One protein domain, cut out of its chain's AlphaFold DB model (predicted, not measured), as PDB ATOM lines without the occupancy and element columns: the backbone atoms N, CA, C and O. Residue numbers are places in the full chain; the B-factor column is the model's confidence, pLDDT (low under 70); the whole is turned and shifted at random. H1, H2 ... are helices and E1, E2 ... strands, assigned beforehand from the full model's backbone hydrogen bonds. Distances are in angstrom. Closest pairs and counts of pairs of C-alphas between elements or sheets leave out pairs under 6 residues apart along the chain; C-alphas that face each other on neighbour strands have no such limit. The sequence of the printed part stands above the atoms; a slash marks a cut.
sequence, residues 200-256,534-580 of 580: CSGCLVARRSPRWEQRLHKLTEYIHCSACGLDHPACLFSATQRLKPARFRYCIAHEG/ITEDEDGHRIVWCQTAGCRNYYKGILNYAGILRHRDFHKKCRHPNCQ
ATOM      1  N   CYS A 200     193.635 214.096 232.266       91.62
ATOM      2  CA  CYS A 200     193.450 212.745 232.795       91.62
ATOM      3  C   CYS A 200     192.202 212.057 232.204       91.62
ATOM      4  O   CYS A 200     191.225 212.712 231.817       91.62
ATOM      5  N   SER A 201     192.204 210.720 232.204       93.00
ATOM      6  CA  SER A 201     191.116 209.870 231.691       93.00
ATOM      7  C   SER A 201     189.730 210.286 232.200       93.00
ATOM      8  O   SER A 201     188.796 210.416 231.412       93.00
ATOM      9  N   GLY A 202     189.604 210.602 233.493       95.12
ATOM     10  CA  GLY A 202     188.355 211.084 234.089       95.12
ATOM     11  C   GLY A 202     187.832 212.387 233.469       95.12
ATOM     12  O   GLY A 202     186.623 212.520 233.277       95.12
ATOM     13  N   CYS A 203     188.715 213.328 233.117       94.12
ATOM     14  CA  CYS A 203     188.343 214.570 232.431       94.12
ATOM     15  C   CYS A 203     188.020 214.343 230.946       94.12
ATOM     16  O   CYS A 203     187.112 214.983 230.420       94.12
ATOM     17  N   LEU A 204     188.696 213.403 230.281       92.88
ATOM     18  CA  LEU A 204     188.377 213.004 228.905       92.88
ATOM     19  C   LEU A 204     187.000 212.332 228.807       92.88
ATOM     20  O   LEU A 204     186.224 212.655 227.909       92.88
ATOM     21  N   VAL A 205     186.664 211.450 229.754       95.19
ATOM     22  CA  VAL A 205     185.325 210.847 229.868       95.19
ATOM     23  C   VAL A 205     184.275 211.919 230.166       95.19
ATOM     24  O   VAL A 205     183.235 211.941 229.514       95.19
ATOM     25  N   ALA A 206     184.559 212.863 231.073       94.75
ATOM     26  CA  ALA A 206     183.653 213.981 231.341       94.75
ATOM     27  C   ALA A 206     183.386 214.828 230.083       94.75
ATOM     28  O   ALA A 206     182.228 215.121 229.800       94.75
ATOM     29  N   ARG A 207     184.422 215.149 229.290       92.56
ATOM     30  CA  ARG A 207     184.309 215.885 228.011       92.56
ATOM     31  C   ARG A 207     183.501 215.166 226.935       92.56
ATOM     32  O   ARG A 207     182.935 215.829 226.075       92.56
ATOM     33  N   ARG A 208     183.458 213.832 226.968       92.81
ATOM     34  CA  ARG A 208     182.680 212.996 226.038       92.81
ATOM     35  C   ARG A 208     181.259 212.701 226.532       92.81
ATOM     36  O   ARG A 208     180.498 212.054 225.821       92.81
ATOM     37  N   SER A 209     180.891 213.144 227.735       95.62
ATOM     38  CA  SER A 209     179.537 212.966 228.262       95.62
ATOM     39  C   SER A 209     178.538 213.855 227.508       95.62
ATOM     40  O   SER A 209     178.804 215.051 227.378       95.62
ATOM     41  N   PRO A 210     177.346 213.357 227.123       96.38
ATOM     42  CA  PRO A 210     176.289 214.193 226.541       96.38
ATOM     43  C   PRO A 210     175.877 215.388 227.419       96.38
ATOM     44  O   PRO A 210     175.433 216.413 226.913       96.38
ATOM     45  N   ARG A 211     176.073 215.302 228.746       95.69
ATOM     46  CA  ARG A 211     175.794 216.398 229.695       95.69
ATOM     47  C   ARG A 211     176.925 217.434 229.806       95.69
ATOM     48  O   ARG A 211     176.787 218.391 230.568       95.69
ATOM     49  N   TRP A 212     178.045 217.267 229.090       93.50
ATOM     50  CA  TRP A 212     179.183 218.195 229.144       93.50
ATOM     51  C   TRP A 212     178.783 219.616 228.748       93.50
ATOM     52  O   TRP A 212     179.062 220.556 229.490       93.50
ATOM     53  N   GLU A 213     178.101 219.778 227.612       93.81
ATOM     54  CA  GLU A 213     177.750 221.104 227.096       93.81
ATOM     55  C   GLU A 213     176.736 221.817 227.993       93.81
ATOM     56  O   GLU A 213     176.899 223.003 228.264       93.81
ATOM     57  N   GLN A 214     175.766 221.086 228.551       95.94
ATOM     58  CA  GLN A 214     174.804 221.612 229.525       95.94
ATOM     59  C   GLN A 214     175.499 222.128 230.797       95.94
ATOM     60  O   GLN A 214     175.245 223.252 231.235       95.94
ATOM     61  N   ARG A 215     176.417 221.340 231.382       94.88
ATOM     62  CA  ARG A 215     177.174 221.759 232.574       94.88
ATOM     63  C   ARG A 215     178.123 222.924 232.266       94.88
ATOM     64  O   ARG A 215     178.199 223.871 233.044       94.88
ATOM     65  N   LEU A 216     178.803 222.902 231.119       93.19
ATOM     66  CA  LEU A 216     179.662 224.002 230.664       93.19
ATOM     67  C   LEU A 216     178.856 225.281 230.368       93.19
ATOM     68  O   LEU A 216     179.343 226.382 230.627       93.19
ATOM     69  N   HIS A 217     177.621 225.163 229.875       93.25
ATOM     70  CA  HIS A 217     176.713 226.295 229.707       93.25
ATOM     71  C   HIS A 217     176.381 226.917 231.068       93.25
ATOM     72  O   HIS A 217     176.708 228.081 231.279       93.25
ATOM     73  N   LYS A 218     175.866 226.123 232.020       95.38
ATOM     74  CA  LYS A 218     175.570 226.544 233.406       95.38
ATOM     75  C   LYS A 218     176.763 227.244 234.075       95.38
ATOM     76  O   LYS A 218     176.608 228.266 234.731       95.38
ATOM     77  N   LEU A 219     177.978 226.730 233.874       94.12
ATOM     78  CA  LEU A 219     179.213 227.298 234.434       94.12
ATOM     79  C   LEU A 219     179.726 228.552 233.701       94.12
ATOM     80  O   LEU A 219     180.571 229.264 234.244       94.12
ATOM     81  N   THR A 220     179.245 228.837 232.488       93.31
ATOM     82  CA  THR A 220     179.627 230.029 231.704       93.31
ATOM     83  C   THR A 220     178.489 231.039 231.511       93.31
ATOM     84  O   THR A 220     178.679 232.052 230.828       93.31
ATOM     85  N   GLU A 221     177.339 230.787 232.139       94.81
ATOM     86  CA  GLU A 221     176.266 231.749 232.385       94.81
ATOM     87  C   GLU A 221     176.782 232.914 233.243       94.81
ATOM     88  O   GLU A 221     177.670 232.734 234.074       94.81
ATOM     89  N   TYR A 222     176.258 234.122 233.023       94.94
ATOM     90  CA  TYR A 222     176.696 235.321 233.739       94.94
ATOM     91  C   TYR A 222     175.760 235.609 234.905       94.94
ATOM     92  O   TYR A 222     174.577 235.855 234.692       94.94
ATOM     93  N   ILE A 223     176.306 235.620 236.119       96.50
ATOM     94  CA  ILE A 223     175.561 235.881 237.349       96.50
ATOM     95  C   ILE A 223     176.196 237.039 238.124       96.50
ATOM     96  O   ILE A 223     177.407 237.264 238.071       96.50
ATOM     97  N   HIS A 224     175.358 237.794 238.830       97.00
ATOM     98  CA  HIS A 224     175.758 239.027 239.502       97.00
ATOM     99  C   HIS A 224     176.635 238.801 240.745       97.00
ATOM    100  O   HIS A 224     176.375 237.875 241.518       97.00
ATOM    101  N   CYS A 225     177.614 239.689 240.961       97.38
ATOM    102  CA  CYS A 225     178.406 239.821 242.186       97.38
ATOM    103  C   CYS A 225     178.208 241.210 242.814       97.38
ATOM    104  O   CYS A 225     178.670 242.213 242.256       97.38
ATOM    105  N   SER A 226     177.607 241.270 244.005       96.69
ATOM    106  CA  SER A 226     177.279 242.541 244.665       96.69
ATOM    107  C   SER A 226     178.508 243.323 245.142       96.69
ATOM    108  O   SER A 226     178.470 244.547 245.174       96.69
ATOM    109  N   ALA A 227     179.634 242.654 245.419       95.44
ATOM    110  CA  ALA A 227     180.897 243.322 245.760       95.44
ATOM    111  C   ALA A 227     181.647 243.911 244.546       95.44
ATOM    112  O   ALA A 227     182.517 244.761 244.724       95.44
ATOM    113  N   CYS A 228     181.329 243.471 243.323       94.75
ATOM    114  CA  CYS A 228     181.903 244.012 242.085       94.75
ATOM    115  C   CYS A 228     180.971 244.991 241.353       94.75
ATOM    116  O   CYS A 228     181.449 245.726 240.493       94.75
ATOM    117  N   GLY A 229     179.654 244.955 241.604       95.00
ATOM    118  CA  GLY A 229     178.657 245.673 240.794       95.00
ATOM    119  C   GLY A 229     178.556 245.160 239.346       95.00
ATOM    120  O   GLY A 229     178.094 245.867 238.451       95.00
ATOM    121  N   LEU A 230     179.032 243.939 239.085       94.94
ATOM    122  CA  LEU A 230     179.229 243.378 237.746       94.94
ATOM    123  C   LEU A 230     178.765 241.921 237.683       94.94
ATOM    124  O   LEU A 230     178.725 241.219 238.695       94.94
ATOM    125  N   ASP A 231     178.474 241.462 236.468       95.56
ATOM    126  CA  ASP A 231     178.132 240.066 236.210       95.56
ATOM    127  C   ASP A 231     179.381 239.312 235.731       95.56
ATOM    128  O   ASP A 231     180.052 239.740 234.781       95.56
ATOM    129  N   HIS A 232     179.667 238.163 236.344       95.00
ATOM    130  CA  HIS A 232     180.777 237.282 235.963       95.00
ATOM    131  C   HIS A 232     180.262 235.889 235.568       95.00
ATOM    132  O   HIS A 232     179.181 235.495 236.006       95.00
ATOM    133  N   PRO A 233     181.035 235.103 234.799       95.12
ATOM    134  CA  PRO A 233     180.756 233.686 234.589       95.12
ATOM    135  C   PRO A 233     180.598 232.914 235.909       95.12
ATOM    136  O   PRO A 233     181.404 233.085 236.826       95.12
ATOM    137  N   ALA A 234     179.605 232.031 235.992       96.00
ATOM    138  CA  ALA A 234     179.268 231.271 237.196       96.00
ATOM    139  C   ALA A 234     180.442 230.440 237.760       96.00
ATOM    140  O   ALA A 234     180.549 230.282 238.973       96.00
ATOM    141  N   CYS A 235     181.382 229.984 236.923       94.75
ATOM    142  CA  CYS A 235     182.617 229.312 237.355       94.75
ATOM    143  C   CYS A 235     183.589 230.188 238.175       94.75
ATOM    144  O   CYS A 235     184.602 229.680 238.651       94.75
ATOM    145  N   LEU A 236     183.321 231.492 238.310       95.38
ATOM    146  CA  LEU A 236     184.049 232.423 239.180       95.38
ATOM    147  C   LEU A 236     183.320 232.657 240.518       95.38
ATOM    148  O   LEU A 236     183.582 233.642 241.205       95.38
ATOM    149  N   PHE A 237     182.414 231.755 240.897       96.62
ATOM    150  CA  PHE A 237     181.716 231.709 242.181       96.62
ATOM    151  C   PHE A 237     181.786 230.274 242.720       96.62
ATOM    152  O   PHE A 237     181.559 229.330 241.957       96.62
ATOM    153  N   SER A 238     182.056 230.104 244.017       96.62
ATOM    154  CA  SER A 238     181.965 228.796 244.681       96.62
ATOM    155  C   SER A 238     180.543 228.228 244.598       96.62
ATOM    156  O   SER A 238     179.576 228.969 244.380       96.62
ATOM    157  N   ALA A 239     180.392 226.915 244.791       96.88
ATOM    158  CA  ALA A 239     179.085 226.253 244.769       96.88
ATOM    159  C   ALA A 239     178.077 226.946 245.709       96.88
ATOM    160  O   ALA A 239     176.980 227.320 245.287       96.88
ATOM    161  N   THR A 240     178.506 227.237 246.940       97.62
ATOM    162  CA  THR A 240     177.735 227.953 247.967       97.62
ATOM    163  C   THR A 240     177.329 229.365 247.532       97.62
ATOM    164  O   THR A 240     176.207 229.788 247.801       97.62
ATOM    165  N   GLN A 241     178.195 230.113 246.839       97.81
ATOM    166  CA  GLN A 241     177.861 231.458 246.353       97.81
ATOM    167  C   GLN A 241     176.854 231.430 245.200       97.81
ATOM    168  O   GLN A 241     175.951 232.267 245.161       97.81
ATOM    169  N   ARG A 242     176.937 230.463 244.277       97.38
ATOM    170  CA  ARG A 242     175.977 230.374 243.158       97.38
ATOM    171  C   ARG A 242     174.529 230.253 243.644       97.38
ATOM    172  O   ARG A 242     173.653 230.909 243.078       97.38
ATOM    173  N   LEU A 243     174.308 229.519 244.738       97.19
ATOM    174  CA  LEU A 243     173.001 229.341 245.381       97.19
ATOM    175  C   LEU A 243     172.465 230.599 246.098       97.19
ATOM    176  O   LEU A 243     171.260 230.701 246.319       97.19
ATOM    177  N   LYS A 244     173.314 231.574 246.457       97.88
ATOM    178  CA  LYS A 244     172.871 232.799 247.152       97.88
ATOM    179  C   LYS A 244     172.127 233.760 246.210       97.88
ATOM    180  O   LYS A 244     172.520 233.887 245.048       97.88
ATOM    181  N   PRO A 245     171.122 234.515 246.701       97.25
ATOM    182  CA  PRO A 245     170.509 235.616 245.955       97.25
ATOM    183  C   PRO A 245     171.532 236.684 245.547       97.25
ATOM    184  O   PRO A 245     172.462 236.970 246.301       97.25
ATOM    185  N   ALA A 246     171.320 237.334 244.397       96.38
ATOM    186  CA  ALA A 246     172.268 238.277 243.782       96.38
ATOM    187  C   ALA A 246     172.831 239.346 244.743       96.38
ATOM    188  O   ALA A 246     174.034 239.596 244.735       96.38
ATOM    189  N   ARG A 247     171.990 239.921 245.617       95.94
ATOM    190  CA  ARG A 247     172.386 240.944 246.607       95.94
ATOM    191  C   ARG A 247     173.434 240.474 247.631       95.94
ATOM    192  O   ARG A 247     174.180 241.293 248.154       95.94
ATOM    193  N   PHE A 248     173.516 239.170 247.896       96.88
ATOM    194  CA  PHE A 248     174.429 238.562 248.876       96.88
ATOM    195  C   PHE A 248     175.492 237.663 248.227       96.88
ATOM    196  O   PHE A 248     176.128 236.864 248.918       96.88
ATOM    197  N   ARG A 249     175.649 237.739 246.898       97.31
ATOM    198  CA  ARG A 249     176.548 236.872 246.140       97.31
ATOM    199  C   ARG A 249     177.885 237.559 245.871       97.31
ATOM    200  O   ARG A 249     177.934 238.619 245.252       97.31
ATOM    201  N   TYR A 250     178.970 236.891 246.245       97.56
ATOM    202  CA  TYR A 250     180.346 237.319 246.002       97.56
ATOM    203  C   TYR A 250     181.070 236.332 245.090       97.56
ATOM    204  O   TYR A 250     180.961 235.120 245.267       97.56
ATOM    205  N   CYS A 251     181.818 236.841 244.112       97.50
ATOM    206  CA  CYS A 251     182.703 236.017 243.292       97.50
ATOM    207  C   CYS A 251     183.980 235.652 244.069       97.50
ATOM    208  O   CYS A 251     184.356 236.327 245.034       97.50
ATOM    209  N   ILE A 252     184.683 234.602 243.633       96.50
ATOM    210  CA  ILE A 252     185.854 234.045 244.337       96.50
ATOM    211  C   ILE A 252     186.992 235.060 244.530       96.50
ATOM    212  O   ILE A 252     187.802 234.903 245.433       96.50
ATOM    213  N   ALA A 253     187.023 236.145 243.747       95.44
ATOM    214  CA  ALA A 253     187.959 237.255 243.929       95.44
ATOM    215  C   ALA A 253     187.786 238.024 245.253       95.44
ATOM    216  O   ALA A 253     188.751 238.641 245.704       95.44
ATOM    217  N   HIS A 254     186.585 238.005 245.843       96.38
ATOM    218  CA  HIS A 254     186.270 238.626 247.135       96.38
ATOM    219  C   HIS A 254     186.104 237.600 248.264       96.38
ATOM    220  O   HIS A 254     186.400 237.923 249.410       96.38
ATOM    221  N   GLU A 255     185.624 236.391 247.950       96.25
ATOM    222  CA  GLU A 255     185.477 235.295 248.919       96.25
ATOM    223  C   GLU A 255     186.819 234.629 249.259       96.25
ATOM    224  O   GLU A 255     187.101 234.374 250.427       96.25
ATOM    225  N   GLY A 256     187.652 234.372 248.249       94.94
ATOM    226  CA  GLY A 256     188.928 233.687 248.408       94.94
ATOM    227  C   GLY A 256     190.091 234.596 248.808       94.94
ATOM    228  O   GLY A 256     190.031 235.830 248.768       94.94
ATOM    229  N   ILE A 534     186.899 224.888 246.413       93.88
ATOM    230  CA  ILE A 534     186.739 224.402 245.025       93.88
ATOM    231  C   ILE A 534     186.405 222.901 244.946       93.88
ATOM    232  O   ILE A 534     185.705 222.467 244.038       93.88
ATOM    233  N   THR A 535     186.870 222.107 245.915       93.62
ATOM    234  CA  THR A 535     186.644 220.659 245.975       93.62
ATOM    235  C   THR A 535     185.212 220.253 246.330       93.62
ATOM    236  O   THR A 535     184.896 219.075 246.223       93.62
ATOM    237  N   GLU A 536     184.361 221.195 246.741       94.75
ATOM    238  CA  GLU A 536     182.921 220.990 246.973       94.75
ATOM    239  C   GLU A 536     182.090 221.305 245.707       94.75
ATOM    240  O   GLU A 536     180.882 221.074 245.665       94.75
ATOM    241  N   ASP A 537     182.721 221.811 244.639       95.25
ATOM    242  CA  ASP A 537     182.060 222.183 243.386       95.25
ATOM    243  C   ASP A 537     181.931 220.998 242.407       95.25
ATOM    244  O   ASP A 537     182.590 220.949 241.365       95.25
ATOM    245  N   GLU A 538     181.052 220.038 242.707       95.81
ATOM    246  CA  GLU A 538     180.767 218.901 241.808       95.81
ATOM    247  C   GLU A 538     180.186 219.329 240.443       95.81
ATOM    248  O   GLU A 538     180.441 218.698 239.415       95.81
ATOM    249  N   ASP A 539     179.479 220.461 240.387       93.81
ATOM    250  CA  ASP A 539     179.048 221.108 239.138       93.81
ATOM    251  C   ASP A 539     180.256 221.363 238.217       93.81
ATOM    252  O   ASP A 539     180.234 220.975 237.046       93.81
ATOM    253  N   GLY A 540     181.321 221.965 238.761       93.12
ATOM    254  CA  GLY A 540     182.583 222.290 238.098       93.12
ATOM    255  C   GLY A 540     183.577 221.131 237.979       93.12
ATOM    256  O   GLY A 540     184.514 221.214 237.173       93.12
ATOM    257  N   HIS A 541     183.388 220.046 238.729       95.75
ATOM    258  CA  HIS A 541     184.325 218.927 238.793       95.75
ATOM    259  C   HIS A 541     184.492 218.248 237.426       95.75
ATOM    260  O   HIS A 541     183.535 217.865 236.746       95.75
ATOM    261  N   ARG A 542     185.755 218.110 237.015       94.19
ATOM    262  CA  ARG A 542     186.240 217.647 235.703       94.19
ATOM    263  C   ARG A 542     185.966 218.606 234.539       94.19
ATOM    264  O   ARG A 542     186.464 218.351 233.446       94.19
ATOM    265  N   ILE A 543     185.280 219.729 234.766       92.25
ATOM    266  CA  ILE A 543     185.054 220.790 233.769       92.25
ATOM    267  C   ILE A 543     186.048 221.933 233.949       92.25
ATOM    268  O   ILE A 543     186.806 222.226 233.024       92.25
ATOM    269  N   VAL A 544     186.054 222.548 235.134       90.25
ATOM    270  CA  VAL A 544     186.911 223.698 235.471       90.25
ATOM    271  C   VAL A 544     188.030 223.332 236.445       90.25
ATOM    272  O   VAL A 544     189.069 223.984 236.431       90.25
ATOM    273  N   TRP A 545     187.849 222.266 237.235       93.00
ATOM    274  CA  TRP A 545     188.832 221.773 238.204       93.00
ATOM    275  C   TRP A 545     188.869 220.232 238.268       93.00
ATOM    276  O   TRP A 545     187.952 219.555 237.802       93.00
ATOM    277  N   CYS A 546     189.942 219.648 238.804       93.62
ATOM    278  CA  CYS A 546     190.175 218.206 238.928       93.62
ATOM    279  C   CYS A 546     191.286 217.925 239.956       93.62
ATOM    280  O   CYS A 546     192.220 218.713 240.070       93.62
ATOM    281  N   GLN A 547     191.227 216.795 240.671       92.19
ATOM    282  CA  GLN A 547     192.230 216.415 241.682       92.19
ATOM    283  C   GLN A 547     193.498 215.755 241.118       92.19
ATOM    284  O   GLN A 547     194.520 215.742 241.798       92.19
ATOM    285  N   THR A 548     193.469 215.218 239.894       90.38
ATOM    286  CA  THR A 548     194.622 214.516 239.307       90.38
ATOM    287  C   THR A 548     195.760 215.491 238.995       90.38
ATOM    288  O   THR A 548     195.585 216.388 238.168       90.38
ATOM    289  N   ALA A 549     196.926 215.306 239.619       83.94
ATOM    290  CA  ALA A 549     198.135 216.066 239.300       83.94
ATOM    291  C   ALA A 549     198.518 215.905 237.814       83.94
ATOM    292  O   ALA A 549     198.244 214.874 237.203       83.94
ATOM    293  N   GLY A 550     199.093 216.950 237.210       79.44
ATOM    294  CA  GLY A 550     199.420 216.984 235.776       79.44
ATOM    295  C   GLY A 550     198.220 217.125 234.824       79.44
ATOM    296  O   GLY A 550     198.417 217.393 233.646       79.44
ATOM    297  N   CYS A 551     196.977 217.000 235.301       86.69
ATOM    298  CA  CYS A 551     195.790 217.227 234.475       86.69
ATOM    299  C   CYS A 551     195.608 218.718 234.138       86.69
ATOM    300  O   CYS A 551     195.829 219.592 234.975       86.69
ATOM    301  N   ARG A 552     195.061 219.012 232.954       84.38
ATOM    302  CA  ARG A 552     194.753 220.361 232.454       84.38
ATOM    303  C   ARG A 552     193.893 221.185 233.407       84.38
ATOM    304  O   ARG A 552     193.984 222.408 233.458       84.38
ATOM    305  N   ASN A 553     193.031 220.479 234.126       87.69
ATOM    306  CA  ASN A 553     192.086 221.036 235.074       87.69
ATOM    307  C   ASN A 553     192.604 220.907 236.522       87.69
ATOM    308  O   ASN A 553     191.819 221.072 237.444       87.69
ATOM    309  N   TYR A 554     193.875 220.559 236.763       88.44
ATOM    310  CA  TYR A 554     194.391 220.319 238.114       88.44
ATOM    311  C   TYR A 554     194.197 221.544 239.018       88.44
ATOM    312  O   TYR A 554     194.689 222.629 238.712       88.44
ATOM    313  N   TYR A 555     193.475 221.367 240.128       80.75
ATOM    314  CA  TYR A 555     192.891 222.498 240.851       80.75
ATOM    315  C   TYR A 555     193.922 223.419 241.509       80.75
ATOM    316  O   TYR A 555     193.740 224.629 241.468       80.75
ATOM    317  N   LYS A 556     195.029 222.874 242.042       79.19
ATOM    318  CA  LYS A 556     196.152 223.663 242.596       79.19
ATOM    319  C   LYS A 556     197.067 224.265 241.526       79.19
ATOM    320  O   LYS A 556     198.067 224.900 241.857       79.19
ATOM    321  N   GLY A 557     196.768 224.031 240.251       69.44
ATOM    322  CA  GLY A 557     197.465 224.674 239.155       69.44
ATOM    323  C   GLY A 557     196.892 226.044 238.815       69.44
ATOM    324  O   GLY A 557     195.859 226.472 239.323       69.44
ATOM    325  N   ILE A 558     197.566 226.735 237.900       59.25
ATOM    326  CA  ILE A 558     197.053 227.971 237.295       59.25
ATOM    327  C   ILE A 558     195.779 227.635 236.506       59.25
ATOM    328  O   ILE A 558     195.850 227.156 235.369       59.25
ATOM    329  N   LEU A 559     194.619 227.876 237.122       60.81
ATOM    330  CA  LEU A 559     193.309 227.581 236.549       60.81
ATOM    331  C   LEU A 559     193.140 228.320 235.219       60.81
ATOM    332  O   LEU A 559     193.113 229.550 235.151       60.81
ATOM    333  N   ASN A 560     193.014 227.567 234.125       63.78
ATOM    334  CA  ASN A 560     192.923 228.136 232.784       63.78
ATOM    335  C   ASN A 560     191.494 228.617 232.462       63.78
ATOM    336  O   ASN A 560     190.907 228.253 231.437       63.78
ATOM    337  N   TYR A 561     190.946 229.475 233.330       67.81
ATOM    338  CA  TYR A 561     189.673 230.166 233.123       67.81
ATOM    339  C   TYR A 561     189.643 230.876 231.765       67.81
ATOM    340  O   TYR A 561     188.639 230.813 231.066       67.81
ATOM    341  N   ALA A 562     190.757 231.468 231.320       61.66
ATOM    342  CA  ALA A 562     190.857 232.099 230.000       61.66
ATOM    343  C   ALA A 562     190.587 231.125 228.830       61.66
ATOM    344  O   ALA A 562     189.978 231.515 227.830       61.66
ATOM    345  N   GLY A 563     191.009 229.861 228.954       66.00
ATOM    346  CA  GLY A 563     190.752 228.798 227.981       66.00
ATOM    347  C   GLY A 563     189.326 228.239 228.038       66.00
ATOM    348  O   GLY A 563     188.765 227.914 226.994       66.00
ATOM    349  N   ILE A 564     188.723 228.174 229.229       65.00
ATOM    350  CA  ILE A 564     187.323 227.752 229.430       65.00
ATOM    351  C   ILE A 564     186.360 228.830 228.914       65.00
ATOM    352  O   ILE A 564     185.421 228.534 228.179       65.00
ATOM    353  N   LEU A 565     186.645 230.096 229.226       68.50
ATOM    354  CA  LEU A 565     185.872 231.259 228.796       68.50
ATOM    355  C   LEU A 565     186.103 231.632 227.323       68.50
ATOM    356  O   LEU A 565     185.359 232.454 226.800       68.50
ATOM    357  N   ARG A 566     187.088 231.033 226.631       60.00
ATOM    358  CA  ARG A 566     187.340 231.188 225.180       60.00
ATOM    359  C   ARG A 566     187.286 232.650 224.695       60.00
ATOM    360  O   ARG A 566     186.554 232.982 223.770       60.00
ATOM    361  N   HIS A 567     188.056 233.526 225.342       56.41
ATOM    362  CA  HIS A 567     188.096 234.981 225.095       56.41
ATOM    363  C   HIS A 567     186.835 235.793 225.456       56.41
ATOM    364  O   HIS A 567     186.845 237.004 225.238       56.41
ATOM    365  N   ARG A 568     185.789 235.201 226.049       59.97
ATOM    366  CA  ARG A 568     184.708 235.976 226.685       59.97
ATOM    367  C   ARG A 568     185.273 236.837 227.822       59.97
ATOM    368  O   ARG A 568     186.161 236.400 228.556       59.97
ATOM    369  N   ASP A 569     184.719 238.033 228.008       75.19
ATOM    370  CA  ASP A 569     185.052 238.887 229.149       75.19
ATOM    371  C   ASP A 569     184.730 238.203 230.482       75.19
ATOM    372  O   ASP A 569     183.625 237.698 230.681       75.19
ATOM    373  N   PHE A 570     185.638 238.308 231.451       78.19
ATOM    374  CA  PHE A 570     185.401 237.915 232.850       78.19
ATOM    375  C   PHE A 570     184.313 238.782 233.534       78.19
ATOM    376  O   PHE A 570     183.915 238.498 234.660       78.19
ATOM    377  N   HIS A 571     183.848 239.850 232.867       84.12
ATOM    378  CA  HIS A 571     183.031 240.928 233.433       84.12
ATOM    379  C   HIS A 571     182.109 241.564 232.392       84.12
ATOM    380  O   HIS A 571     182.594 242.244 231.478       84.12
ATOM    381  N   LYS A 572     180.795 241.462 232.587       88.62
ATOM    382  CA  LYS A 572     179.793 242.283 231.888       88.62
ATOM    383  C   LYS A 572     179.230 243.345 232.838       88.62
ATOM    384  O   LYS A 572     179.230 243.149 234.051       88.62
ATOM    385  N   LYS A 573     178.759 244.471 232.284       87.44
ATOM    386  CA  LYS A 573     177.901 245.402 233.040       87.44
ATOM    387  C   LYS A 573     176.674 244.629 233.526       87.44
ATOM    388  O   LYS A 573     176.136 243.850 232.736       87.44
ATOM    389  N   CYS A 574     176.259 244.861 234.771       84.31
ATOM    390  CA  CYS A 574     175.071 244.219 235.320       84.31
ATOM    391  C   CYS A 574     173.845 244.485 234.430       84.31
ATOM    392  O   CYS A 574     173.618 245.623 234.016       84.31
ATOM    393  N   ARG A 575     173.075 243.435 234.117       83.12
ATOM    394  CA  ARG A 575     171.804 243.548 233.365       83.12
ATOM    395  C   ARG A 575     170.550 243.577 234.243       83.12
ATOM    396  O   ARG A 575     169.457 243.764 233.718       83.12
ATOM    397  N   HIS A 576     170.689 243.360 235.546       77.94
ATOM    398  CA  HIS A 576     169.571 243.390 236.483       77.94
ATOM    399  C   HIS A 576     169.039 244.833 236.632       77.94
ATOM    400  O   HIS A 576     169.863 245.738 236.746       77.94
ATOM    401  N   PRO A 577     167.714 245.083 236.670       77.12
ATOM    402  CA  PRO A 577     167.179 246.444 236.797       77.12
ATOM    403  C   PRO A 577     167.708 247.177 238.038       77.12
ATOM    404  O   PRO A 577     168.193 248.297 237.942       77.12
ATOM    405  N   ASN A 578     167.733 246.489 239.183       74.69
ATOM    406  CA  ASN A 578     168.191 247.004 240.481       74.69
ATOM    407  C   ASN A 578     169.737 247.134 240.605       74.69
ATOM    408  O   ASN A 578     170.272 246.953 241.696       74.69
ATOM    409  N   CYS A 579     170.454 247.349 239.498       66.56
ATOM    410  CA  CYS A 579     171.906 247.598 239.442       66.56
ATOM    411  C   CYS A 579     172.259 249.019 238.952       66.56
ATOM    412  O   CYS A 579     173.432 249.281 238.673       66.56
ATOM    413  N   GLN A 580     171.261 249.888 238.768       57.56
ATOM    414  CA  GLN A 580     171.427 251.298 238.395       57.56
ATOM    415  C   GLN A 580     171.223 252.192 239.618       57.56
ATOM    416  O   GLN A 580     170.352 251.832 240.441       57.56
TER     417      GLN A 580
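Overview. This is residues 200 to 256 and 534 to 580 of the 580 residues of an uncharacterized protein of Diaporthe helianthi (UniProt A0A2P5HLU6). Little regular structure: H1, H2 and the small antiparallel hairpin E1-E2 follow one another along the long axis, and the rest is mostly loops with short H3, H4 and H5. Of 104 printed residues, 37 are in five named helices and two strands, order H1 H2 E1 E2 H3 H4 H5, class mixed. The whole is compact, radius of gyration of the C-alphas 14.1 A, spanning 46 by 27 by 24 A.

Arrangement. H1, residues 201 to 207, and H2, residues 212 to 220, are close but not clearly touching; their closest C-alphas, Ala 206 and Trp 212, are 6.5 A apart. E1, residues 222 to 225, and E2, residues 230 to 233, form a hairpin; N 223 and O 232, 2.9 A apart, are within hydrogen-bond range. Every O i to N i+4 pair is within range in H1 and H2; H3, residues 239 to 243, has 0 of 1, and 1 of 2 O i to N i+3 pairs. H4, residues 252 to 255, and H5, residues 561 to 564, are apart.

Along the chain. H1, 9.8 A long, begins at C-alpha 201 (191.116, 209.870, 231.691). H2 is 12.1 A long. H5 ends at C-alpha 564 (187.323, 227.752, 229.430).

Size, cuts and confidence. Residues 257 to 533 are not printed; C-alphas 256 and 534 are 10.1 A apart. Of the links printed whole, none is long. Residues 557 to 568 and 579 to 580 have pLDDT under 70.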